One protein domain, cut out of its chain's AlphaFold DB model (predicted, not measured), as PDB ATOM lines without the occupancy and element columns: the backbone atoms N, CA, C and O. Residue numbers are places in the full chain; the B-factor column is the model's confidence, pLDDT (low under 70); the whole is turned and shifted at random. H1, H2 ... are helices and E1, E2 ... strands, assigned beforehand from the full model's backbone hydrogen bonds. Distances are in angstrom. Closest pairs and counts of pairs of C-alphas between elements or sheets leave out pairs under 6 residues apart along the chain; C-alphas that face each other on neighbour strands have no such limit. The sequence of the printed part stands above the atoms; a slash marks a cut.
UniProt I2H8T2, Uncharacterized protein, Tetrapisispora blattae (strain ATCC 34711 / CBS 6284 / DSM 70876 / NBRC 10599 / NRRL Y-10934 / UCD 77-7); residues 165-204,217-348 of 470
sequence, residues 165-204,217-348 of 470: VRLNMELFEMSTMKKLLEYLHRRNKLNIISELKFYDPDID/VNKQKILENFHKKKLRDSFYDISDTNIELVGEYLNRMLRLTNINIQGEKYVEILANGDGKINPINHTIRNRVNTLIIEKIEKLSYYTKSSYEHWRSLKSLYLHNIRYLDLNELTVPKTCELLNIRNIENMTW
ATOM      1  N   VAL A 165     -11.061 -18.055  28.109       91.75
ATOM      2  CA  VAL A 165     -10.022 -18.601  28.986       91.75
ATOM      3  C   VAL A 165     -10.401 -18.315  30.429       91.75
ATOM      4  O   VAL A 165     -10.902 -17.239  30.766       91.75
ATOM      5  N   ARG A 166     -10.142 -19.295  31.282       95.19
ATOM      6  CA  ARG A 166     -10.356 -19.247  32.714       95.19
ATOM      7  C   ARG A 166      -9.083 -18.816  33.429       95.19
ATOM      8  O   ARG A 166      -7.986 -19.258  33.104       95.19
ATOM      9  N   LEU A 167      -9.216 -17.955  34.428       95.44
ATOM     10  CA  LEU A 167      -8.175 -17.754  35.428       95.44
ATOM     11  C   LEU A 167      -8.533 -18.612  36.645       95.44
ATOM     12  O   LEU A 167      -9.442 -18.271  37.404       95.44
ATOM     13  N   ASN A 168      -7.852 -19.751  36.780       93.50
ATOM     14  CA  ASN A 168      -8.030 -20.676  37.893       93.50
ATOM     15  C   ASN A 168      -7.023 -20.380  39.005       93.50
ATOM     16  O   ASN A 168      -5.824 -20.571  38.819       93.50
ATOM     17  N   MET A 169      -7.519 -19.923  40.153       90.44
ATOM     18  CA  MET A 169      -6.676 -19.527  41.279       90.44
ATOM     19  C   MET A 169      -6.014 -20.713  41.987       90.44
ATOM     20  O   MET A 169      -4.957 -20.535  42.576       90.44
ATOM     21  N   GLU A 170      -6.575 -21.916  41.857       88.31
ATOM     22  CA  GLU A 170      -6.007 -23.170  42.383       88.31
ATOM     23  C   GLU A 170      -4.607 -23.468  41.816       88.31
ATOM     24  O   GLU A 170      -3.815 -24.160  42.441       88.31
ATOM     25  N   LEU A 171      -4.284 -22.930  40.632       86.00
ATOM     26  CA  LEU A 171      -3.019 -23.181  39.936       86.00
ATOM     27  C   LEU A 171      -1.862 -22.284  40.394       86.00
ATOM     28  O   LEU A 171      -0.758 -22.416  39.863       86.00
ATOM     29  N   PHE A 172      -2.105 -21.312  41.277       85.81
ATOM     30  CA  PHE A 172      -1.144 -20.243  41.525       85.81
ATOM     31  C   PHE A 172      -0.919 -19.954  43.001       85.81
ATOM     32  O   PHE A 172      -1.821 -19.548  43.730       85.81
ATOM     33  N   GLU A 173       0.352 -19.966  43.383       85.62
ATOM     34  CA  GLU A 173       0.816 -19.168  44.509       85.62
ATOM     35  C   GLU A 173       0.695 -17.666  44.203       85.62
ATOM     36  O   GLU A 173       0.782 -17.228  43.047       85.62
ATOM     37  N   MET A 174       0.598 -16.848  45.252       84.88
ATOM     38  CA  MET A 174       0.418 -15.396  45.133       84.88
ATOM     39  C   MET A 174       1.484 -14.712  44.277       84.88
ATOM     40  O   MET A 174       1.175 -13.866  43.430       84.88
ATOM     41  N   SER A 175       2.750 -15.095  44.449       88.81
ATOM     42  CA  SER A 175       3.854 -14.493  43.697       88.81
ATOM     43  C   SER A 175       3.723 -14.742  42.185       88.81
ATOM     44  O   SER A 175       4.007 -13.860  41.368       88.81
ATOM     45  N   THR A 176       3.234 -15.922  41.812       90.12
ATOM     46  CA  THR A 176       3.052 -16.379  40.433       90.12
ATOM     47  C   THR A 176       1.796 -15.765  39.814       90.12
ATOM     48  O   THR A 176       1.858 -15.246  38.694       90.12
ATOM     49  N   MET A 177       0.697 -15.702  40.573       91.44
ATOM     50  CA  MET A 177      -0.535 -14.997  40.197       91.44
ATOM     51  C   MET A 177      -0.250 -13.529  39.864       91.44
ATOM     52  O   MET A 177      -0.666 -13.024  38.817       91.44
ATOM     53  N   LYS A 178       0.525 -12.849  40.719       93.12
ATOM     54  CA  LYS A 178       0.904 -11.447  40.527       93.12
ATOM     55  C   LYS A 178       1.681 -11.246  39.234       93.12
ATOM     56  O   LYS A 178       1.318 -10.385  38.434       93.12
ATOM     57  N   LYS A 179       2.697 -12.077  38.977       93.56
ATOM     58  CA  LYS A 179       3.471 -12.028  37.724       93.56
ATOM     59  C   LYS A 179       2.576 -12.214  36.497       93.56
ATOM     60  O   LYS A 179       2.745 -11.498  35.509       93.56
ATOM     61  N   LEU A 180       1.622 -13.147  36.550       94.31
ATOM     62  CA  LEU A 180       0.691 -13.401  35.450       94.31
ATOM     63  C   LEU A 180      -0.233 -12.202  35.202       94.31
ATOM     64  O   LEU A 180      -0.346 -11.744  34.062       94.31
ATOM     65  N   LEU A 181      -0.865 -11.670  36.249       94.81
ATOM     66  CA  LEU A 181      -1.763 -10.521  36.142       94.81
ATOM     67  C   LEU A 181      -1.022  -9.272  35.659       94.81
ATOM     68  O   LEU A 181      -1.506  -8.595  34.752       94.81
ATOM     69  N   GLU A 182       0.185  -9.009  36.166       94.75
ATOM     70  CA  GLU A 182       1.039  -7.922  35.680       94.75
ATOM     71  C   GLU A 182       1.414  -8.104  34.204       94.75
ATOM     72  O   GLU A 182       1.337  -7.150  33.424       94.75
ATOM     73  N   TYR A 183       1.788  -9.319  33.792       94.44
ATOM     74  CA  TYR A 183       2.102  -9.632  32.397       94.44
ATOM     75  C   TYR A 183       0.903  -9.357  31.478       94.44
ATOM     76  O   TYR A 183       1.041  -8.669  30.459       94.44
ATOM     77  N   LEU A 184      -0.280  -9.863  31.844       93.25
ATOM     78  CA  LEU A 184      -1.510  -9.666  31.079       93.25
ATOM     79  C   LEU A 184      -1.923  -8.195  31.062       93.25
ATOM     80  O   LEU A 184      -2.329  -7.686  30.016       93.25
ATOM     81  N   HIS A 185      -1.781  -7.493  32.184       94.38
ATOM     82  CA  HIS A 185      -2.113  -6.083  32.285       94.38
ATOM     83  C   HIS A 185      -1.212  -5.218  31.396       94.38
ATOM     84  O   HIS A 185      -1.725  -4.481  30.554       94.38
ATOM     85  N   ARG A 186       0.119  -5.372  31.492       94.31
ATOM     86  CA  ARG A 186       1.098  -4.618  30.681       94.31
ATOM     87  C   ARG A 186       0.906  -4.825  29.177       94.31
ATOM     88  O   ARG A 186       1.224  -3.946  28.386       94.31
ATOM     89  N   ARG A 187       0.395  -5.989  28.768       90.88
ATOM     90  CA  ARG A 187       0.126  -6.332  27.361       90.88
ATOM     91  C   ARG A 187      -1.303  -6.005  26.906       90.88
ATOM     92  O   ARG A 187      -1.637  -6.304  25.759       90.88
ATOM     93  N   ASN A 188      -2.131  -5.422  27.776       89.75
ATOM     94  CA  ASN A 188      -3.558  -5.176  27.553       89.75
ATOM     95  C   ASN A 188      -4.328  -6.448  27.130       89.75
ATOM     96  O   ASN A 188      -5.062  -6.468  26.141       89.75
ATOM     97  N   LYS A 189      -4.093  -7.551  27.848       90.19
ATOM     98  CA  LYS A 189      -4.653  -8.885  27.576       90.19
ATOM     99  C   LYS A 189      -5.578  -9.414  28.668       90.19
ATOM    100  O   LYS A 189      -5.986 -10.558  28.578       90.19
ATOM    101  N   LEU A 190      -5.983  -8.609  29.651       91.31
ATOM    102  CA  LEU A 190      -6.928  -9.054  30.692       91.31
ATOM    103  C   LEU A 190      -8.312  -9.428  30.136       91.31
ATOM    104  O   LEU A 190      -8.996 -10.270  30.706       91.31
ATOM    105  N   ASN A 191      -8.699  -8.870  28.986       89.19
ATOM    106  CA  ASN A 191      -9.975  -9.171  28.330       89.19
ATOM    107  C   ASN A 191     -10.053 -10.576  27.705       89.19
ATOM    108  O   ASN A 191     -11.110 -10.940  27.201       89.19
ATOM    109  N   ILE A 192      -8.972 -11.362  27.717       89.75
ATOM    110  CA  ILE A 192      -9.036 -12.779  27.317       89.75
ATOM    111  C   ILE A 192      -9.720 -13.651  28.378       89.75
ATOM    112  O   ILE A 192     -10.108 -14.775  28.077       89.75
ATOM    113  N   ILE A 193      -9.820 -13.153  29.616       93.25
ATOM    114  CA  ILE A 193     -10.388 -13.886  30.745       93.25
ATOM    115  C   ILE A 193     -11.909 -13.756  30.682       93.25
ATOM    116  O   ILE A 193     -12.452 -12.656  30.824       93.25
ATOM    117  N   SER A 194     -12.586 -14.879  30.461       92.25
ATOM    118  CA  SER A 194     -14.049 -14.983  30.447       92.25
ATOM    119  C   SER A 194     -14.604 -15.624  31.717       92.25
ATOM    120  O   SER A 194     -15.756 -15.370  32.079       92.25
ATOM    121  N   GLU A 195     -13.776 -16.409  32.412       94.62
ATOM    122  CA  GLU A 195     -14.139 -17.147  33.616       94.62
ATOM    123  C   GLU A 195     -13.106 -16.964  34.731       94.62
ATOM    124  O   GLU A 195     -11.899 -16.966  34.486       94.62
ATOM    125  N   LEU A 196     -13.578 -16.841  35.969       95.56
ATOM    126  CA  LEU A 196     -12.743 -16.886  37.170       95.56
ATOM    127  C   LEU A 196     -13.124 -18.087  38.014       95.56
ATOM    128  O   LEU A 196     -14.310 -18.280  38.269       95.56
ATOM    129  N   LYS A 197     -12.134 -18.848  38.478       94.81
ATOM    130  CA  LYS A 197     -12.341 -19.919  39.453       94.81
ATOM    131  C   LYS A 197     -11.613 -19.585  40.749       94.81
ATOM    132  O   LYS A 197     -10.385 -19.529  40.769       94.81
ATOM    133  N   PHE A 198     -12.391 -19.365  41.802       92.62
ATOM    134  CA  PHE A 198     -11.920 -19.182  43.170       92.62
ATOM    135  C   PHE A 198     -11.830 -20.542  43.861       92.62
ATOM    136  O   PHE A 198     -12.749 -21.356  43.741       92.62
ATOM    137  N   TYR A 199     -10.735 -20.766  44.579       88.62
ATOM    138  CA  TYR A 199     -10.454 -22.008  45.286       88.62
ATOM    139  C   TYR A 199     -10.037 -21.693  46.716       88.62
ATOM    140  O   TYR A 199      -9.040 -21.002  46.915       88.62
ATOM    141  N   ASP A 200     -10.816 -22.173  47.678       84.56
ATOM    142  CA  ASP A 200     -10.473 -22.124  49.096       84.56
ATOM    143  C   ASP A 200      -9.562 -23.326  49.440       84.56
ATOM    144  O   ASP A 200      -9.996 -24.473  49.283       84.56
ATOM    145  N   PRO A 201      -8.300 -23.105  49.850       75.88
ATOM    146  CA  PRO A 201      -7.375 -24.189  50.173       75.88
ATOM    147  C   PRO A 201      -7.785 -24.990  51.413       75.88
ATOM    148  O   PRO A 201      -7.433 -26.165  51.508       75.88
ATOM    149  N   ASP A 202      -8.593 -24.416  52.308       71.56
ATOM    150  CA  ASP A 202      -8.977 -25.049  53.576       71.56
ATOM    151  C   ASP A 202     -10.090 -26.111  53.406       71.56
ATOM    152  O   ASP A 202     -10.512 -26.761  54.371       71.56
ATOM    153  N   ILE A 203     -10.590 -26.312  52.178       68.69
ATOM    154  CA  ILE A 203     -11.671 -27.266  51.872       68.69
ATOM    155  C   ILE A 203     -11.278 -28.700  52.240       68.69
ATOM    156  O   ILE A 203     -12.104 -29.446  52.777       68.69
ATOM    157  N   ASP A 204     -10.036 -29.097  51.961       56.88
ATOM    158  CA  ASP A 204      -9.598 -30.482  52.143       56.88
ATOM    159  C   ASP A 204      -9.408 -30.836  53.629       56.88
ATOM    160  O   ASP A 204      -9.661 -31.975  54.034       56.88
ATOM    161  N   VAL A 217     -28.163 -36.467  67.808       46.28
ATOM    162  CA  VAL A 217     -29.029 -35.264  67.874       46.28
ATOM    163  C   VAL A 217     -28.512 -34.020  68.617       46.28
ATOM    164  O   VAL A 217     -28.633 -32.930  68.060       46.28
ATOM    165  N   ASN A 218     -27.879 -34.116  69.792       44.69
ATOM    166  CA  ASN A 218     -27.390 -32.904  70.488       44.69
ATOM    167  C   ASN A 218     -26.014 -32.421  70.002       44.69
ATOM    168  O   ASN A 218     -25.761 -31.218  69.991       44.69
ATOM    169  N   LYS A 219     -25.157 -33.325  69.506       46.75
ATOM    170  CA  LYS A 219     -23.860 -32.950  68.927       46.75
ATOM    171  C   LYS A 219     -23.997 -32.186  67.616       46.75
ATOM    172  O   LYS A 219     -23.180 -31.322  67.376       46.75
ATOM    173  N   GLN A 220     -25.033 -32.419  66.809       47.94
ATOM    174  CA  GLN A 220     -25.158 -31.787  65.490       47.94
ATOM    175  C   GLN A 220     -25.440 -30.281  65.586       47.94
ATOM    176  O   GLN A 220     -24.823 -29.509  64.872       47.94
ATOM    177  N   LYS A 221     -26.263 -29.842  66.552       52.50
ATOM    178  CA  LYS A 221     -26.436 -28.407  66.854       52.50
ATOM    179  C   LYS A 221     -25.187 -27.784  67.473       52.50
ATOM    180  O   LYS A 221     -24.899 -26.622  67.217       52.50
ATOM    181  N   ILE A 222     -24.454 -28.537  68.295       51.72
ATOM    182  CA  ILE A 222     -23.196 -28.071  68.899       51.72
ATOM    183  C   ILE A 222     -22.104 -27.954  67.827       51.72
ATOM    184  O   ILE A 222     -21.404 -26.950  67.810       51.72
ATOM    185  N   LEU A 223     -22.015 -28.909  66.898       50.19
ATOM    186  CA  LEU A 223     -21.100 -28.907  65.758       50.19
ATOM    187  C   LEU A 223     -21.475 -27.802  64.770       50.19
ATOM    188  O   LEU A 223     -20.614 -27.034  64.378       50.19
ATOM    189  N   GLU A 224     -22.762 -27.639  64.444       54.31
ATOM    190  CA  GLU A 224     -23.249 -26.516  63.636       54.31
ATOM    191  C   GLU A 224     -22.929 -25.178  64.305       54.31
ATOM    192  O   GLU A 224     -22.522 -24.251  63.621       54.31
ATOM    193  N   ASN A 225     -23.063 -25.056  65.628       55.00
ATOM    194  CA  ASN A 225     -22.706 -23.835  66.352       55.00
ATOM    195  C   ASN A 225     -21.187 -23.623  66.443       55.00
ATOM    196  O   ASN A 225     -20.742 -22.479  66.426       55.00
ATOM    197  N   PHE A 226     -20.394 -24.693  66.518       52.94
ATOM    198  CA  PHE A 226     -18.933 -24.635  66.542       52.94
ATOM    199  C   PHE A 226     -18.365 -24.289  65.164       52.94
ATOM    200  O   PHE A 226     -17.579 -23.353  65.065       52.94
ATOM    201  N   HIS A 227     -18.843 -24.937  64.097       57.47
ATOM    202  CA  HIS A 227     -18.564 -24.551  62.714       57.47
ATOM    203  C   HIS A 227     -19.035 -23.127  62.456       57.47
ATOM    204  O   HIS A 227     -18.249 -22.326  61.970       57.47
ATOM    205  N   LYS A 228     -20.248 -22.751  62.888       58.88
ATOM    206  CA  LYS A 228     -20.717 -21.363  62.782       58.88
ATOM    207  C   LYS A 228     -19.835 -20.383  63.548       58.88
ATOM    208  O   LYS A 228     -19.716 -19.241  63.124       58.88
ATOM    209  N   LYS A 229     -19.235 -20.772  64.669       55.12
ATOM    210  CA  LYS A 229     -18.323 -19.905  65.420       55.12
ATOM    211  C   LYS A 229     -16.957 -19.805  64.729       55.12
ATOM    212  O   LYS A 229     -16.529 -18.697  64.450       55.12
ATOM    213  N   LYS A 230     -16.354 -20.936  64.342       57.34
ATOM    214  CA  LYS A 230     -15.072 -21.020  63.615       57.34
ATOM    215  C   LYS A 230     -15.121 -20.273  62.280       57.34
ATOM    216  O   LYS A 230     -14.252 -19.459  61.996       57.34
ATOM    217  N   LEU A 231     -16.180 -20.482  61.497       56.16
ATOM    218  CA  LEU A 231     -16.402 -19.763  60.248       56.16
ATOM    219  C   LEU A 231     -16.634 -18.264  60.513       56.16
ATOM    220  O   LEU A 231     -16.027 -17.451  59.829       56.16
ATOM    221  N   ARG A 232     -17.404 -17.872  61.546       54.69
ATOM    222  CA  ARG A 232     -17.632 -16.455  61.920       54.69
ATOM    223  C   ARG A 232     -16.351 -15.740  62.323       54.69
ATOM    224  O   ARG A 232     -16.173 -14.594  61.930       54.69
ATOM    225  N   ASP A 233     -15.472 -16.420  63.045       52.88
ATOM    226  CA  ASP A 233     -14.166 -15.887  63.421       52.88
ATOM    227  C   ASP A 233     -13.237 -15.808  62.184       52.88
ATOM    228  O   ASP A 233     -12.516 -14.828  62.030       52.88
ATOM    229  N   SER A 234     -13.349 -16.742  61.224       53.38
ATOM    230  CA  SER A 234     -12.616 -16.713  59.938       53.38
ATOM    231  C   SER A 234     -13.166 -15.724  58.891       53.38
ATOM    232  O   SER A 234     -12.443 -15.318  57.980       53.38
ATOM    233  N   PHE A 235     -14.439 -15.316  58.996       51.22
ATOM    234  CA  PHE A 235     -15.099 -14.390  58.059       51.22
ATOM    235  C   PHE A 235     -14.557 -12.963  58.151       51.22
ATOM    236  O   PHE A 235     -14.711 -12.185  57.208       51.22
ATOM    237  N   TYR A 236     -13.940 -12.613  59.281       48.69
ATOM    238  CA  TYR A 236     -13.324 -11.307  59.489       48.69
ATOM    239  C   TYR A 236     -11.850 -11.256  59.087       48.69
ATOM    240  O   TYR A 236     -11.296 -10.161  59.064       48.69
ATOM    241  N   ASP A 237     -11.249 -12.392  58.723       48.16
ATOM    242  CA  ASP A 237      -9.825 -12.504  58.412       48.16
ATOM    243  C   ASP A 237      -9.623 -13.116  57.017       48.16
ATOM    244  O   ASP A 237      -9.113 -14.221  56.820       48.16
ATOM    245  N   ILE A 238     -10.115 -12.400  56.004       52.78
ATOM    246  CA  ILE A 238      -9.799 -12.703  54.606       52.78
ATOM    247  C   ILE A 238      -8.582 -11.866  54.254       52.78
ATOM    248  O   ILE A 238      -8.652 -10.928  53.472       52.78
ATOM    249  N   SER A 239      -7.457 -12.221  54.849       55.75
ATOM    250  CA  SER A 239      -6.150 -11.846  54.327       55.75
ATOM    251  C   SER A 239      -5.729 -12.810  53.209       55.75
ATOM    252  O   SER A 239      -4.540 -13.083  53.040       55.75
ATOM    253  N   ASP A 240      -6.684 -13.346  52.419       70.62
ATOM    254  CA  ASP A 240      -6.309 -14.050  51.193       70.62
ATOM    255  C   ASP A 240      -5.868 -13.021  50.155       70.62
ATOM    256  O   ASP A 240      -6.635 -12.486  49.346       70.62
ATOM    257  N   THR A 241      -4.571 -12.771  50.213       76.88
ATOM    258  CA  THR A 241      -3.806 -11.921  49.317       76.88
ATOM    259  C   THR A 241      -4.072 -12.193  47.832       76.88
ATOM    260  O   THR A 241      -3.960 -11.273  47.020       76.88
ATOM    261  N   ASN A 242      -4.475 -13.412  47.448       82.19
ATOM    262  CA  ASN A 242      -4.841 -13.727  46.070       82.19
ATOM    263  C   ASN A 242      -6.174 -13.095  45.651       82.19
ATOM    264  O   ASN A 242      -6.294 -12.605  44.526       82.19
ATOM    265  N   ILE A 243      -7.173 -13.092  46.535       86.56
ATOM    266  CA  ILE A 243      -8.490 -12.496  46.268       86.56
ATOM    267  C   ILE A 243      -8.365 -10.978  46.148       86.56
ATOM    268  O   ILE A 243      -8.930 -10.388  45.222       86.56
ATOM    269  N   GLU A 244      -7.605 -10.353  47.050       86.25
ATOM    270  CA  GLU A 244      -7.330  -8.914  47.008       86.25
ATOM    271  C   GLU A 244      -6.618  -8.530  45.710       86.25
ATOM    272  O   GLU A 244      -7.090  -7.661  44.973       86.25
ATOM    273  N   LEU A 245      -5.547  -9.258  45.376       89.38
ATOM    274  CA  LEU A 245      -4.779  -9.059  44.154       89.38
ATOM    275  C   LEU A 245      -5.654  -9.190  42.902       89.38
ATOM    276  O   LEU A 245      -5.612  -8.325  42.032       89.38
ATOM    277  N   VAL A 246      -6.457 -10.253  42.782       90.75
ATOM    278  CA  VAL A 246      -7.373 -10.416  41.641       90.75
ATOM    279  C   VAL A 246      -8.384  -9.268  41.606       90.75
ATOM    280  O   VAL A 246      -8.650  -8.726  40.528       90.75
ATOM    281  N   GLY A 247      -8.887  -8.853  42.773       89.62
ATOM    282  CA  GLY A 247      -9.811  -7.737  42.952       89.62
ATOM    283  C   GLY A 247      -9.357  -6.436  42.297       89.62
ATOM    284  O   GLY A 247     -10.163  -5.778  41.634       89.62
ATOM    285  N   GLU A 248      -8.063  -6.115  42.374       90.75
ATOM    286  CA  GLU A 248      -7.468  -4.935  41.726       90.75
ATOM    287  C   GLU A 248      -7.637  -4.937  40.194       90.75
ATOM    288  O   GLU A 248      -7.739  -3.880  39.561       90.75
ATOM    289  N   TYR A 249      -7.708  -6.119  39.574       93.19
ATOM    290  CA  TYR A 249      -7.780  -6.277  38.118       93.19
ATOM    291  C   TYR A 249      -9.185  -6.601  37.587       93.19
ATOM    292  O   TYR A 249      -9.409  -6.450  36.383       93.19
ATOM    293  N   LEU A 250     -10.153  -6.982  38.430       93.44
ATOM    294  CA  LEU A 250     -11.486  -7.442  37.994       93.44
ATOM    295  C   LEU A 250     -12.245  -6.437  37.115       93.44
ATOM    296  O   LEU A 250     -12.913  -6.801  36.141       93.44
ATOM    297  N   ASN A 251     -12.141  -5.142  37.418       91.38
ATOM    298  CA  ASN A 251     -12.787  -4.101  36.612       91.38
ATOM    299  C   ASN A 251     -12.219  -4.013  35.189       91.38
ATOM    300  O   ASN A 251     -12.922  -3.583  34.279       91.38
ATOM    301  N   ARG A 252     -10.977  -4.461  34.981       92.50
ATOM    302  CA  ARG A 252     -10.295  -4.463  33.680       92.50
ATOM    303  C   ARG A 252     -10.550  -5.738  32.874       92.50
ATOM    304  O   ARG A 252     -10.176  -5.781  31.709       92.50
ATOM    305  N   MET A 253     -11.174  -6.761  33.463       92.62
ATOM    306  CA  MET A 253     -11.570  -7.999  32.782       92.62
ATOM    307  C   MET A 253     -12.960  -7.826  32.156       92.62
ATOM    308  O   MET A 253     -13.961  -8.308  32.681       92.62
ATOM    309  N   LEU A 254     -13.063  -7.074  31.059       90.44
ATOM    310  CA  LEU A 254     -14.359  -6.637  30.516       90.44
ATOM    311  C   LEU A 254     -15.237  -7.789  29.999       90.44
ATOM    312  O   LEU A 254     -16.457  -7.655  30.015       90.44
ATOM    313  N   ARG A 255     -14.633  -8.917  29.600       89.44
ATOM    314  CA  ARG A 255     -15.324 -10.104  29.057       89.44
ATOM    315  C   ARG A 255     -15.646 -11.176  30.107       89.44
ATOM    316  O   ARG A 255     -16.135 -12.246  29.752       89.44
ATOM    317  N   LEU A 256     -15.414 -10.886  31.388       93.06
ATOM    318  CA  LEU A 256     -15.767 -11.782  32.482       93.06
ATOM    319  C   LEU A 256     -17.286 -11.997  32.531       93.06
ATOM    320  O   LEU A 256     -18.048 -11.064  32.795       93.06
ATOM    321  N   THR A 257     -17.706 -13.235  32.301       92.75
ATOM    322  CA  THR A 257     -19.116 -13.647  32.255       92.75
ATOM    323  C   THR A 257     -19.416 -14.802  33.202       92.75
ATOM    324  O   THR A 257     -20.547 -14.902  33.679       92.75
ATOM    325  N   ASN A 258     -18.407 -15.603  33.546       94.50
ATOM    326  CA  ASN A 258     -18.553 -16.775  34.397       94.50
ATOM    327  C   ASN A 258     -17.732 -16.619  35.681       94.50
ATOM    328  O   ASN A 258     -16.571 -16.209  35.645       94.50
ATOM    329  N   ILE A 259     -18.316 -16.988  36.816       96.19
ATOM    330  CA  ILE A 259     -17.594 -17.110  38.084       96.19
ATOM    331  C   ILE A 259     -17.875 -18.492  38.665       96.19
ATOM    332  O   ILE A 259     -19.031 -18.862  38.850       96.19
ATOM    333  N   ASN A 260     -16.814 -19.238  38.952       95.88
ATOM    334  CA  ASN A 260     -16.829 -20.489  39.690       95.88
ATOM    335  C   ASN A 260     -16.232 -20.247  41.081       95.88
ATOM    336  O   ASN A 260     -15.153 -19.667  41.206       95.88
ATOM    337  N   ILE A 261     -16.946 -20.652  42.124       94.12
ATOM    338  CA  ILE A 261     -16.517 -20.522  43.510       94.12
ATOM    339  C   ILE A 261     -16.533 -21.904  44.140       94.12
ATOM    340  O   ILE A 261     -17.576 -22.561  44.208       94.12
ATOM    341  N   GLN A 262     -15.371 -22.306  44.635       91.50
ATOM    342  CA  GLN A 262     -15.191 -23.521  45.398       91.50
ATOM    343  C   GLN A 262     -14.933 -23.166  46.865       91.50
ATOM    344  O   GLN A 262     -14.052 -22.354  47.150       91.50
ATOM    345  N   GLY A 263     -15.679 -23.794  47.776       87.94
ATOM    346  CA  GLY A 263     -15.520 -23.605  49.222       87.94
ATOM    347  C   GLY A 263     -16.513 -22.630  49.853       87.94
ATOM    348  O   GLY A 263     -16.936 -21.634  49.266       87.94
ATOM    349  N   GLU A 264     -16.911 -22.946  51.082       84.94
ATOM    350  CA  GLU A 264     -18.034 -22.306  51.779       84.94
ATOM    351  C   GLU A 264     -17.743 -20.861  52.164       84.94
ATOM    352  O   GLU A 264     -18.575 -19.977  51.948       84.94
ATOM    353  N   LYS A 265     -16.533 -20.618  52.684       83.19
ATOM    354  CA  LYS A 265     -16.052 -19.290  53.062       83.19
ATOM    355  C   LYS A 265     -16.209 -18.336  51.878       83.19
ATOM    356  O   LYS A 265     -16.827 -17.278  51.998       83.19
ATOM    357  N   TYR A 266     -15.733 -18.740  50.701       87.00
ATOM    358  CA  TYR A 266     -15.757 -17.895  49.507       87.00
ATOM    359  C   TYR A 266     -17.153 -17.713  48.924       87.00
ATOM    360  O   TYR A 266     -17.445 -16.631  48.418       87.00
ATOM    361  N   VAL A 267     -18.048 -18.697  49.043       88.69
ATOM    362  CA  VAL A 267     -19.456 -18.519  48.649       88.69
ATOM    363  C   VAL A 267     -20.113 -17.415  49.475       88.69
ATOM    364  O   VAL A 267     -20.717 -16.501  48.913       88.69
ATOM    365  N   GLU A 268     -19.961 -17.440  50.794       83.62
ATOM    366  CA  GLU A 268     -20.584 -16.447  51.677       83.62
ATOM    367  C   GLU A 268     -20.012 -15.029  51.432       83.62
ATOM    368  O   GLU A 268     -20.748 -14.041  51.342       83.62
ATOM    369  N   ILE A 269     -18.702 -14.914  51.199       82.62
ATOM    370  CA  ILE A 269     -18.027 -13.624  50.966       82.62
ATOM    371  C   ILE A 269     -18.304 -13.070  49.567       82.62
ATOM    372  O   ILE A 269     -18.746 -11.927  49.413       82.62
ATOM    373  N   LEU A 270     -17.998 -13.861  48.537       88.00
ATOM    374  CA  LEU A 270     -17.979 -13.422  47.144       88.00
ATOM    375  C   LEU A 270     -19.378 -13.485  46.529       88.00
ATOM    376  O   LEU A 270     -19.778 -12.541  45.839       88.00
ATOM    377  N   ALA A 271     -20.124 -14.567  46.795       88.19
ATOM    378  CA  ALA A 271     -21.416 -14.836  46.170       88.19
ATOM    379  C   ALA A 271     -22.599 -14.216  46.917       88.19
ATOM    380  O   ALA A 271     -23.426 -13.597  46.251       88.19
ATOM    381  N   ASN A 272     -22.678 -14.365  48.244       83.19
ATOM    382  CA  ASN A 272     -23.766 -13.793  49.058       83.19
ATOM    383  C   ASN A 272     -23.501 -12.323  49.427       83.19
ATOM    384  O   ASN A 272     -24.433 -11.551  49.641       83.19
ATOM    385  N   GLY A 273     -22.230 -11.903  49.428       72.62
ATOM    386  CA  GLY A 273     -21.855 -10.516  49.693       72.62
ATOM    387  C   GLY A 273     -21.855 -10.135  51.172       72.62
ATOM    388  O   GLY A 273     -21.880  -8.943  51.464       72.62
ATOM    389  N   ASP A 274     -21.790 -11.117  52.075       65.06
ATOM    390  CA  ASP A 274     -21.843 -10.914  53.529       65.06
ATOM    391  C   ASP A 274     -20.471 -10.523  54.139       65.06
ATOM    392  O   ASP A 274     -20.351 -10.300  55.345       65.06
ATOM    393  N   GLY A 275     -19.424 -10.383  53.312       57.78
ATOM    394  CA  GLY A 275     -18.076  -9.960  53.720       57.78
ATOM    395  C   GLY A 275     -17.839  -8.442  53.643       57.78
ATOM    396  O   GLY A 275     -18.277  -7.778  52.707       57.78
ATOM    397  N   LYS A 276     -17.067  -7.889  54.596       57.69
ATOM    398  CA  LYS A 276     -16.638  -6.468  54.599       57.69
ATOM    399  C   LYS A 276     -15.762  -6.096  53.393       57.69
ATOM    400  O   LYS A 276     -15.778  -4.945  52.968       57.69
ATOM    401  N   ILE A 277     -15.013  -7.059  52.857       64.44
ATOM    402  CA  ILE A 277     -14.150  -6.907  51.682       64.44
ATOM    403  C   ILE A 277     -14.673  -7.877  50.623       64.44
ATOM    404  O   ILE A 277     -14.413  -9.075  50.685       64.44
ATOM    405  N   ASN A 278     -15.457  -7.371  49.669       77.75
ATOM    406  CA  ASN A 278     -15.866  -8.141  48.498       77.75
ATOM    407  C   ASN A 278     -15.306  -7.461  47.237       77.75
ATOM    408  O   ASN A 278     -15.787  -6.384  46.869       77.75
ATOM    409  N   PRO A 279     -14.319  -8.067  46.549       81.88
ATOM    410  CA  PRO A 279     -13.753  -7.491  45.330       81.88
ATOM    411  C   PRO A 279     -14.757  -7.472  44.164       81.88
ATOM    412  O   PRO A 279     -14.621  -6.691  43.221       81.88
ATOM    413  N   ILE A 280     -15.806  -8.299  44.228       87.06
ATOM    414  CA  ILE A 280     -16.875  -8.378  43.236       87.06
ATOM    415  C   ILE A 280     -17.906  -7.274  43.498       87.06
ATOM    416  O   ILE A 280     -18.979  -7.474  44.080       87.06
ATOM    417  N   ASN A 281     -17.580  -6.086  43.000       86.75
ATOM    418  CA  ASN A 281     -18.469  -4.932  43.004       86.75
ATOM    419  C   ASN A 281     -19.687  -5.104  42.065       86.75
ATOM    420  O   ASN A 281     -19.791  -6.038  41.267       86.75
ATOM    421  N   HIS A 282     -20.614  -4.145  42.127       87.44
ATOM    422  CA  HIS A 282     -21.843  -4.152  41.326       87.44
ATOM    423  C   HIS A 282     -21.598  -4.185  39.803       87.44
ATOM    424  O   HIS A 282     -22.358  -4.828  39.078       87.44
ATOM    425  N   THR A 283     -20.537  -3.541  39.304       90.06
ATOM    426  CA  THR A 283     -20.175  -3.526  37.876       90.06
ATOM    427  C   THR A 283     -19.791  -4.915  37.383       90.06
ATOM    428  O   THR A 283     -20.096  -5.282  36.250       90.06
ATOM    429  N   ILE A 284     -19.115  -5.700  38.220       91.50
ATOM    430  CA  ILE A 284     -18.763  -7.088  37.913       91.50
ATOM    431  C   ILE A 284     -20.016  -7.967  37.977       91.50
ATOM    432  O   ILE A 284     -20.299  -8.691  37.026       91.50
ATOM    433  N   ARG A 285     -20.837  -7.830  39.028       91.50
ATOM    434  CA  ARG A 285     -22.100  -8.585  39.184       91.50
ATOM    435  C   ARG A 285     -23.076  -8.384  38.020       91.50
ATOM    436  O   ARG A 285     -23.811  -9.303  37.675       91.50
ATOM    437  N   ASN A 286     -23.075  -7.204  37.399       91.38
ATOM    438  CA  ASN A 286     -23.898  -6.908  36.223       91.38
ATOM    439  C   ASN A 286     -23.344  -7.492  34.907       91.38
ATOM    440  O   ASN A 286     -24.069  -7.512  33.914       91.38
ATOM    441  N   ARG A 287     -22.086  -7.948  34.869       92.38
ATOM    442  CA  ARG A 287     -21.477  -8.599  33.693       92.38
ATOM    443  C   ARG A 287     -21.580 -10.120  33.750       92.38
ATOM    444  O   ARG A 287     -21.734 -10.766  32.716       92.38
ATOM    445  N   VAL A 288     -21.540 -10.677  34.956       94.50
ATOM    446  CA  VAL A 288     -21.610 -12.123  35.177       94.50
ATOM    447  C   VAL A 288     -22.997 -12.656  34.833       94.50
ATOM    448  O   VAL A 288     -24.010 -12.213  35.375       94.50
ATOM    449  N   ASN A 289     -23.025 -13.624  33.920       95.25
ATOM    450  CA  ASN A 289     -24.224 -14.321  33.473       95.25
ATOM    451  C   ASN A 289     -24.335 -15.733  34.070       95.25
ATOM    452  O   ASN A 289     -25.439 -16.276  34.120       95.25
ATOM    453  N   THR A 290     -23.224 -16.304  34.542       95.56
ATOM    454  CA  THR A 290     -23.154 -17.675  35.036       95.56
ATOM    455  C   THR A 290     -22.397 -17.721  36.351       95.56
ATOM    456  O   THR A 290     -21.266 -17.246  36.444       95.56
ATOM    457  N   LEU A 291     -23.026 -18.322  37.357       96.88
ATOM    458  CA  LEU A 291     -22.429 -18.581  38.660       96.88
ATOM    459  C   LEU A 291     -22.392 -20.090  38.887       96.88
ATOM    460  O   LEU A 291     -23.417 -20.763  38.757       96.88
ATOM    461  N   ILE A 292     -21.214 -20.609  39.206       96.25
ATOM    462  CA  ILE A 292     -20.973 -22.016  39.512       96.25
ATOM    463  C   ILE A 292     -20.500 -22.085  40.963       96.25
ATOM    464  O   ILE A 292     -19.574 -21.378  41.348       96.25
ATOM    465  N   ILE A 293     -21.167 -22.900  41.773       95.50
ATOM    466  CA  ILE A 293     -20.834 -23.128  43.179       95.50
ATOM    467  C   ILE A 293     -20.537 -24.611  43.347       95.50
ATOM    468  O   ILE A 293     -21.402 -25.446  43.057       95.50
ATOM    469  N   GLU A 294     -19.330 -24.934  43.807       93.50
ATOM    470  CA  GLU A 294     -18.852 -26.315  43.881       93.50
ATOM    471  C   GLU A 294     -18.229 -26.668  45.234       93.50
ATOM    472  O   GLU A 294     -17.614 -25.831  45.892       93.50
ATOM    473  N   LYS A 295     -18.345 -27.950  45.610       90.12
ATOM    474  CA  LYS A 295     -17.685 -28.566  46.776       90.12
ATOM    475  C   LYS A 295     -17.930 -27.795  48.079       90.12
ATOM    476  O   LYS A 295     -17.012 -27.245  48.682       90.12
ATOM    477  N   ILE A 296     -19.186 -27.775  48.508       89.50
ATOM    478  CA  ILE A 296     -19.595 -27.174  49.780       89.50
ATOM    479  C   ILE A 296     -20.457 -28.154  50.577       89.50
ATOM    480  O   ILE A 296     -21.184 -28.969  50.007       89.50
ATOM    481  N   GLU A 297     -20.411 -28.099  51.902       87.31
ATOM    482  CA  GLU A 297     -21.302 -28.893  52.740       87.31
ATOM    483  C   GLU A 297     -22.709 -28.280  52.770       87.31
ATOM    484  O   GLU A 297     -23.684 -28.999  52.537       87.31
ATOM    485  N   LYS A 298     -22.849 -26.965  52.958       86.62
ATOM    486  CA  LYS A 298     -24.153 -26.286  52.918       86.62
ATOM    487  C   LYS A 298     -24.072 -24.929  52.216       86.62
ATOM    488  O   LYS A 298     -23.117 -24.187  52.384       86.62
ATOM    489  N   LEU A 299     -25.116 -24.581  51.455       82.75
ATOM    490  CA  LEU A 299     -25.203 -23.304  50.720       82.75
ATOM    491  C   LEU A 299     -25.351 -22.059  51.622       82.75
ATOM    492  O   LEU A 299     -25.052 -20.947  51.192       82.75
ATOM    493  N   SER A 300     -25.854 -22.244  52.843       69.94
ATOM    494  CA  SER A 300     -26.138 -21.177  53.809       69.94
ATOM    495  C   SER A 300     -25.955 -21.669  55.237       69.94
ATOM    496  O   SER A 300     -26.727 -22.515  55.712       69.94
ATOM    497  N   TYR A 301     -25.007 -21.090  55.974       66.50
ATOM    498  CA  TYR A 301     -24.897 -21.327  57.424       66.50
ATOM    499  C   TYR A 301     -25.579 -20.243  58.262       66.50
ATOM    500  O   TYR A 301     -26.118 -20.550  59.334       66.50
ATOM    501  N   TYR A 302     -25.579 -18.996  57.781       62.75
ATOM    502  CA  TYR A 302     -25.936 -17.814  58.578       62.75
ATOM    503  C   TYR A 302     -27.123 -17.044  58.025       62.75
ATOM    504  O   TYR A 302     -28.007 -16.642  58.784       62.75
ATOM    505  N   THR A 303     -27.143 -16.839  56.713       63.03
ATOM    506  CA  THR A 303     -28.139 -16.039  56.006       63.03
ATOM    507  C   THR A 303     -28.898 -16.918  55.018       63.03
ATOM    508  O   THR A 303     -28.516 -18.049  54.733       63.03
ATOM    509  N   LYS A 304     -30.039 -16.437  54.520       76.81
ATOM    510  CA  LYS A 304     -30.664 -17.069  53.352       76.81
ATOM    511  C   LYS A 304     -29.761 -16.797  52.149       76.81
ATOM    512  O   LYS A 304     -29.505 -15.622  51.892       76.81
ATOM    513  N   SER A 305     -29.339 -17.828  51.413       82.38
ATOM    514  CA  SER A 305     -28.533 -17.681  50.191       82.38
ATOM    515  C   SER A 305     -29.324 -16.901  49.138       82.38
ATOM    516  O   SER A 305     -30.144 -17.454  48.396       82.38
ATOM    517  N   SER A 306     -29.131 -15.584  49.114       84.75
ATOM    518  CA  SER A 306     -29.864 -14.671  48.246       84.75
ATOM    519  C   SER A 306     -28.955 -14.124  47.163       84.75
ATOM    520  O   SER A 306     -28.094 -13.287  47.409       84.75
ATOM    521  N   TYR A 307     -29.214 -14.539  45.928       89.69
ATOM    522  CA  TYR A 307     -28.485 -14.083  44.751       89.69
ATOM    523  C   TYR A 307     -29.212 -12.961  43.999       89.69
ATOM    524  O   TYR A 307     -28.881 -12.666  42.853       89.69
ATOM    525  N   GLU A 308     -30.202 -12.299  44.612       87.94
ATOM    526  CA  GLU A 308     -30.992 -11.243  43.955       87.94
ATOM    527  C   GLU A 308     -30.142 -10.057  43.467       87.94
ATOM    528  O   GLU A 308     -30.506  -9.377  42.504       87.94
ATOM    529  N   HIS A 309     -28.985  -9.821  44.087       88.75
ATOM    530  CA  HIS A 309     -28.057  -8.770  43.675       88.75
ATOM    531  C   HIS A 309     -27.267  -9.099  42.396       88.75
ATOM    532  O   HIS A 309     -26.644  -8.206  41.820       88.75
ATOM    533  N   TRP A 310     -27.286 -10.349  41.924       92.38
ATOM    534  CA  TRP A 310     -26.703 -10.757  40.644       92.38
ATOM    535  C   TRP A 310     -27.688 -10.506  39.498       92.38
ATOM    536  O   TRP A 310     -28.255 -11.423  38.911       92.38
ATOM    537  N   ARG A 311     -27.933  -9.232  39.183       89.62
ATOM    538  CA  ARG A 311     -29.033  -8.815  38.291       89.62
ATOM    539  C   ARG A 311     -28.961  -9.390  36.875       89.62
ATOM    540  O   ARG A 311     -30.006  -9.539  36.247       89.62
ATOM    541  N   SER A 312     -27.773  -9.730  36.385       93.62
ATOM    542  CA  SER A 312     -27.564 -10.268  35.032       93.62
ATOM    543  C   SER A 312     -27.407 -11.791  34.981       93.62
ATOM    544  O   SER A 312     -27.197 -12.342  33.900       93.62
ATOM    545  N   LEU A 313     -27.526 -12.474  36.123       95.88
ATOM    546  CA  LEU A 313     -27.343 -13.917  36.219       95.88
ATOM    547  C   LEU A 313     -28.442 -14.658  35.457       95.88
ATOM    548  O   LEU A 313     -29.616 -14.556  35.799       95.88
ATOM    549  N   LYS A 314     -28.046 -15.438  34.453       95.62
ATOM    550  CA  LYS A 314     -28.920 -16.294  33.644       95.62
ATOM    551  C   LYS A 314     -28.882 -17.753  34.085       95.62
ATOM    552  O   LYS A 314     -29.900 -18.434  33.976       95.62
ATOM    553  N   SER A 315     -27.737 -18.213  34.586       96.25
ATOM    554  CA  SER A 315     -27.502 -19.622  34.899       96.25
ATOM    555  C   SER A 315     -26.845 -19.784  36.265       96.25
ATOM    556  O   SER A 315     -25.812 -19.171  36.532       96.25
ATOM    557  N   LEU A 316     -27.418 -20.642  37.108       96.88
ATOM    558  CA  LEU A 316     -26.855 -21.032  38.398       96.88
ATOM    559  C   LEU A 316     -26.570 -22.535  38.402       96.88
ATOM    560  O   LEU A 316     -27.480 -23.341  38.195       96.88
ATOM    561  N   TYR A 317     -25.318 -22.898  38.661       96.94
ATOM    562  CA  TYR A 317     -24.857 -24.278  38.774       96.94
ATOM    563  C   TYR A 317     -24.474 -24.574  40.223       96.94
ATOM    564  O   TYR A 317     -23.658 -23.871  40.810       96.94
ATOM    565  N   LEU A 318     -25.078 -25.610  40.793       96.56
ATOM    566  CA  LEU A 318     -24.883 -26.067  42.165       96.56
ATOM    567  C   LEU A 318     -24.365 -27.506  42.120       96.56
ATOM    568  O   LEU A 318     -25.139 -28.435  41.872       96.56
ATOM    569  N   HIS A 319     -23.061 -27.695  42.307       95.38
ATOM    570  CA  HIS A 319     -22.405 -28.990  42.129       95.38
ATOM    571  C   HIS A 319     -21.738 -29.484  43.415       95.38
ATOM    572  O   HIS A 319     -21.102 -28.719  44.131       95.38
ATOM    573  N   ASN A 320     -21.804 -30.794  43.669       93.38
ATOM    574  CA  ASN A 320     -21.108 -31.436  44.792       93.38
ATOM    575  C   ASN A 320     -21.448 -30.769  46.142       93.38
ATOM    576  O   ASN A 320     -20.546 -30.410  46.899       93.38
ATOM    577  N   ILE A 321     -22.744 -30.558  46.411       92.12
ATOM    578  CA  ILE A 321     -23.222 -29.963  47.668       92.12
ATOM    579  C   ILE A 321     -23.790 -31.056  48.570       92.12
ATOM    580  O   ILE A 321     -24.661 -31.827  48.155       92.12
ATOM    581  N   ARG A 322     -23.345 -31.113  49.827       90.69
ATOM    582  CA  ARG A 322     -23.816 -32.133  50.775       90.69
ATOM    583  C   ARG A 322     -25.282 -31.925  51.161       90.69
ATOM    584  O   ARG A 322     -26.095 -32.844  51.064       90.69
ATOM    585  N   TYR A 323     -25.638 -30.707  51.554       90.81
ATOM    586  CA  TYR A 323     -26.972 -30.326  52.003       90.81
ATOM    587  C   TYR A 323     -27.468 -29.098  51.242       90.81
ATOM    588  O   TYR A 323     -26.969 -27.988  51.418       90.81
ATOM    589  N   LEU A 324     -28.507 -29.286  50.428       91.88
ATOM    590  CA  LEU A 324     -29.128 -28.211  49.660       91.88
ATOM    591  C   LEU A 324     -30.585 -28.017  50.082       91.88
ATOM    592  O   LEU A 324     -31.410 -28.899  49.855       91.88
ATOM    593  N   ASP A 325     -30.922 -26.850  50.637       90.69
ATOM    594  CA  ASP A 325     -32.314 -26.459  50.880       90.69
ATOM    595  C   ASP A 325     -32.760 -25.361  49.910       90.69
ATOM    596  O   ASP A 325     -32.398 -24.193  50.043       90.69
ATOM    597  N   LEU A 326     -33.611 -25.724  48.946       90.38
ATOM    598  CA  LEU A 326     -34.148 -24.766  47.981       90.38
ATOM    599  C   LEU A 326     -35.079 -23.718  48.620       90.38
ATOM    600  O   LEU A 326     -35.390 -22.711  47.987       90.38
ATOM    601  N   ASN A 327     -35.538 -23.916  49.859       86.44
ATOM    602  CA  ASN A 327     -36.324 -22.915  50.587       86.44
ATOM    603  C   ASN A 327     -35.488 -21.730  51.067       86.44
ATOM    604  O   ASN A 327     -36.045 -20.644  51.251       86.44
ATOM    605  N   GLU A 328     -34.189 -21.946  51.275       87.31
ATOM    606  CA  GLU A 328     -33.225 -20.917  51.673       87.31
ATOM    607  C   GLU A 328     -32.634 -20.194  50.450       87.31
ATOM    608  O   GLU A 328     -32.148 -19.073  50.585       87.31
ATOM    609  N   LEU A 329     -32.758 -20.784  49.254       90.25
ATOM    610  CA  LEU A 329     -32.266 -20.232  47.995       90.25
ATOM    611  C   LEU A 329     -33.215 -19.178  47.408       90.25
ATOM    612  O   LEU A 329     -34.383 -19.454  47.120       90.25
ATOM    613  N   THR A 330     -32.679 -17.990  47.126       89.56
ATOM    614  CA  THR A 330     -33.364 -16.954  46.342       89.56
ATOM    615  C   THR A 330     -32.544 -16.604  45.104       89.56
ATOM    616  O   THR A 330     -31.367 -16.270  45.206       89.56
ATOM    617  N   VAL A 331     -33.170 -16.663  43.926       91.12
ATOM    618  CA  VAL A 331     -32.529 -16.368  42.634       91.12
ATOM    619  C   VAL A 331     -33.084 -15.080  42.002       91.12
ATOM    620  O   VAL A 331     -34.255 -14.740  42.223       91.12
ATOM    621  N   PRO A 332     -32.277 -14.355  41.204       90.88
ATOM    622  CA  PRO A 332     -32.720 -13.155  40.500       90.88
ATOM    623  C   PRO A 332     -33.701 -13.496  39.368       90.88
ATOM    624  O   PRO A 332     -33.694 -14.599  38.825       90.88
ATOM    625  N   LYS A 333     -34.525 -12.518  38.968       90.25
ATOM    626  CA  LYS A 333     -35.569 -12.668  37.924       90.25
ATOM    627  C   LYS A 333     -35.031 -12.958  36.517       90.25
ATOM    628  O   LYS A 333     -35.807 -13.227  35.608       90.25
ATOM    629  N   THR A 334     -33.734 -12.809  36.312       93.25
ATOM    630  CA  THR A 334     -33.048 -13.080  35.047       93.25
ATOM    631  C   THR A 334     -32.534 -14.513  34.968       93.25
ATOM    632  O   THR A 334     -32.181 -14.955  33.879       93.25
ATOM    633  N   CYS A 335     -32.540 -15.252  36.084       95.12
ATOM    634  CA  CYS A 335     -32.053 -16.620  36.132       95.12
ATOM    635  C   CYS A 335     -33.066 -17.549  35.456       95.12
ATOM    636  O   CYS A 335     -34.196 -17.702  35.931       95.12
ATOM    637  N   GLU A 336     -32.658 -18.138  34.333       95.31
ATOM    638  CA  GLU A 336     -33.458 -19.038  33.503       95.31
ATOM    639  C   GLU A 336     -33.073 -20.509  33.704       95.31
ATOM    640  O   GLU A 336     -33.923 -21.381  33.511       95.31
ATOM    641  N   LEU A 337     -31.826 -20.794  34.091       95.94
ATOM    642  CA  LEU A 337     -31.301 -22.150  34.260       95.94
ATOM    643  C   LEU A 337     -30.838 -22.390  35.699       95.94
ATOM    644  O   LEU A 337     -29.973 -21.679  36.205       95.94
ATOM    645  N   LEU A 338     -31.363 -23.451  36.311       96.50
ATOM    646  CA  LEU A 338     -30.876 -23.998  37.573       96.50
ATOM    647  C   LEU A 338     -30.358 -25.423  37.345       96.50
ATOM    648  O   LEU A 338     -31.136 -26.344  37.090       96.50
ATOM    649  N   ASN A 339     -29.043 -25.600  37.426       96.38
ATOM    650  CA  ASN A 339     -28.384 -26.894  37.293       96.38
ATOM    651  C   ASN A 339     -27.947 -27.395  38.667       96.38
ATOM    652  O   ASN A 339     -27.246 -26.690  39.386       96.38
ATOM    653  N   ILE A 340     -28.362 -28.600  39.039       96.12
ATOM    654  CA  ILE A 340     -28.086 -29.186  40.347       96.12
ATOM    655  C   ILE A 340     -27.484 -30.568  40.121       96.12
ATOM    656  O   ILE A 340     -28.154 -31.460  39.593       96.12
ATOM    657  N   ARG A 341     -26.221 -30.757  40.519       94.75
ATOM    658  CA  ARG A 341     -25.488 -32.011  40.294       94.75
ATOM    659  C   ARG A 341     -24.821 -32.533  41.557       94.75
ATOM    660  O   ARG A 341     -24.249 -31.757  42.313       94.75
ATOM    661  N   ASN A 342     -24.810 -33.855  41.721       93.75
ATOM    662  CA  ASN A 342     -24.078 -34.555  42.783       93.75
ATOM    663  C   ASN A 342     -24.442 -34.032  44.183       93.75
ATOM    664  O   ASN A 342     -23.590 -33.537  44.916       93.75
ATOM    665  N   ILE A 343     -25.724 -34.110  44.541       92.94
ATOM    666  CA  ILE A 343     -26.222 -33.634  45.838       92.94
ATOM    667  C   ILE A 343     -26.440 -34.815  46.769       92.94
ATOM    668  O   ILE A 343     -27.113 -35.768  46.379       92.94
ATOM    669  N   GLU A 344     -25.943 -34.768  48.007       90.62
ATOM    670  CA  GLU A 344     -26.215 -35.866  48.946       90.62
ATOM    671  C   GLU A 344     -27.640 -35.801  49.495       90.62
ATOM    672  O   GLU A 344     -28.371 -36.786  49.463       90.62
ATOM    673  N   ASN A 345     -28.055 -34.631  49.978       90.12
ATOM    674  CA  ASN A 345     -29.340 -34.433  50.627       90.12
ATOM    675  C   ASN A 345     -29.987 -33.132  50.154       90.12
ATOM    676  O   ASN A 345     -29.468 -32.042  50.394       90.12
ATOM    677  N   MET A 346     -31.159 -33.244  49.537       90.62
ATOM    678  CA  MET A 346     -31.886 -32.111  48.975       90.62
ATOM    679  C   MET A 346     -33.236 -31.892  49.665       90.62
ATOM    680  O   MET A 346     -34.018 -32.823  49.846       90.62
ATOM    681  N   THR A 347     -33.563 -30.647  49.989       89.56
ATOM    682  CA  THR A 347     -34.917 -30.233  50.362       89.56
ATOM    683  C   THR A 347     -35.523 -29.462  49.194       89.56
ATOM    684  O   THR A 347     -35.024 -28.407  48.800       89.56
ATOM    685  N   TRP A 348     -36.616 -29.984  48.631       88.56
ATOM    686  CA  TRP A 348     -37.367 -29.290  47.582       88.56
ATOM    687  C   TRP A 348     -38.146 -28.090  48.147       88.56
ATOM    688  O   TRP A 348     -38.424 -28.017  49.354       88.56
TER     689      TRP A 348
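Overview. This is residues 165 to 204 and 217 to 348 of the 470 residues of an uncharacterized protein of Tetrapisispora blattae (strain ATCC 34711 / CBS 6284 / DSM 70876 / NBRC 10599 / NRRL Y-10934 / UCD 77-7) (UniProt I2H8T2). The chain winds in successive turns like a short curved solenoid, laying strands E1 to E6 side by side in one curled sheet, with H3 and H4 over one face. H1 packs on H3 by the E1 edge, and residues 217 to 223, of which 218 to 223 belong to H2, stick out. The printed part has 172 residues, with five named helices and six named strands in the order E1 H1 E2 H2 H3 E3 H4 H5 E4 E5 E6; the sheet, in order E1 E2 E3 E4 E5 E6, is parallel and the class is mixed. It is compact, with a radius of gyration of the C-alphas of 16.4 A, yet elongated, spanning 57 by 35 by 27 A.

Arrangement. Start at E1, residues 165 to 168; its parallel neighbour is E2, residues 193 to 199, with N 167 and O 195 2.9 A apart. H1, residues 174 to 186, makes with them a strand-helix-strand unit, two parallel neighbour strands with a helix between, its crossover right-handed; H1 only grazes the sheet. H2, residues 218 to 234, is not on the sheet. H3, residues 241 to 250, touches H1, closest at C-alphas 174 and 242, 5.6 A, at a shallow tilt of 14 degrees, the same way. Next find E3, residues 258 to 262, parallel to E2, with N 198 and O 260 2.8 A apart. E4, residues 290 to 298, is parallel to E3, with N 261 and O 292 2.8 A apart. H4, residues 264 to 272, is on the sheet at a height of 8.3 A, and with H3 on the same face makes two layers, helices on one face of a sheet. H5, residues 282 to 285, is not on the sheet; E3, H4, H5 and E4 form a second right-handed unit. E5, residues 315 to 325, is parallel to E4, with N 293 and O 317 2.8 A apart, and to E6, residues 337 to 347, with N 318 and O 339 2.8 A apart. Every O i to N i+4 pair is within hydrogen-bond range in H1 and H2, against 5 of 6 in H3 and 4 of 5 in H4; H5 is too short for one.

Along the chain. Find C-alpha 165 at (-10.022, -18.601, 28.986), where E1 begins. H1 is 18.0 A long, H2 24.3 A, E4 19.9 A and E5 18.0 A. E6, 18.4 A, ends at C-alpha 347, (-34.917, -30.233, 50.362).

Size, cuts and confidence. The farthest C-alphas, of Arg 187 and Val 217, are 57.7 A apart. Residues 205 to 216 are cut out, leaving 25.5 A between C-alphas 204 and 217. The links E4 to E5 and E5 to E6 are long. Confidence is under 70 at residues 203 to 204, 217 to 239, 274 to 277 and 300 to 303.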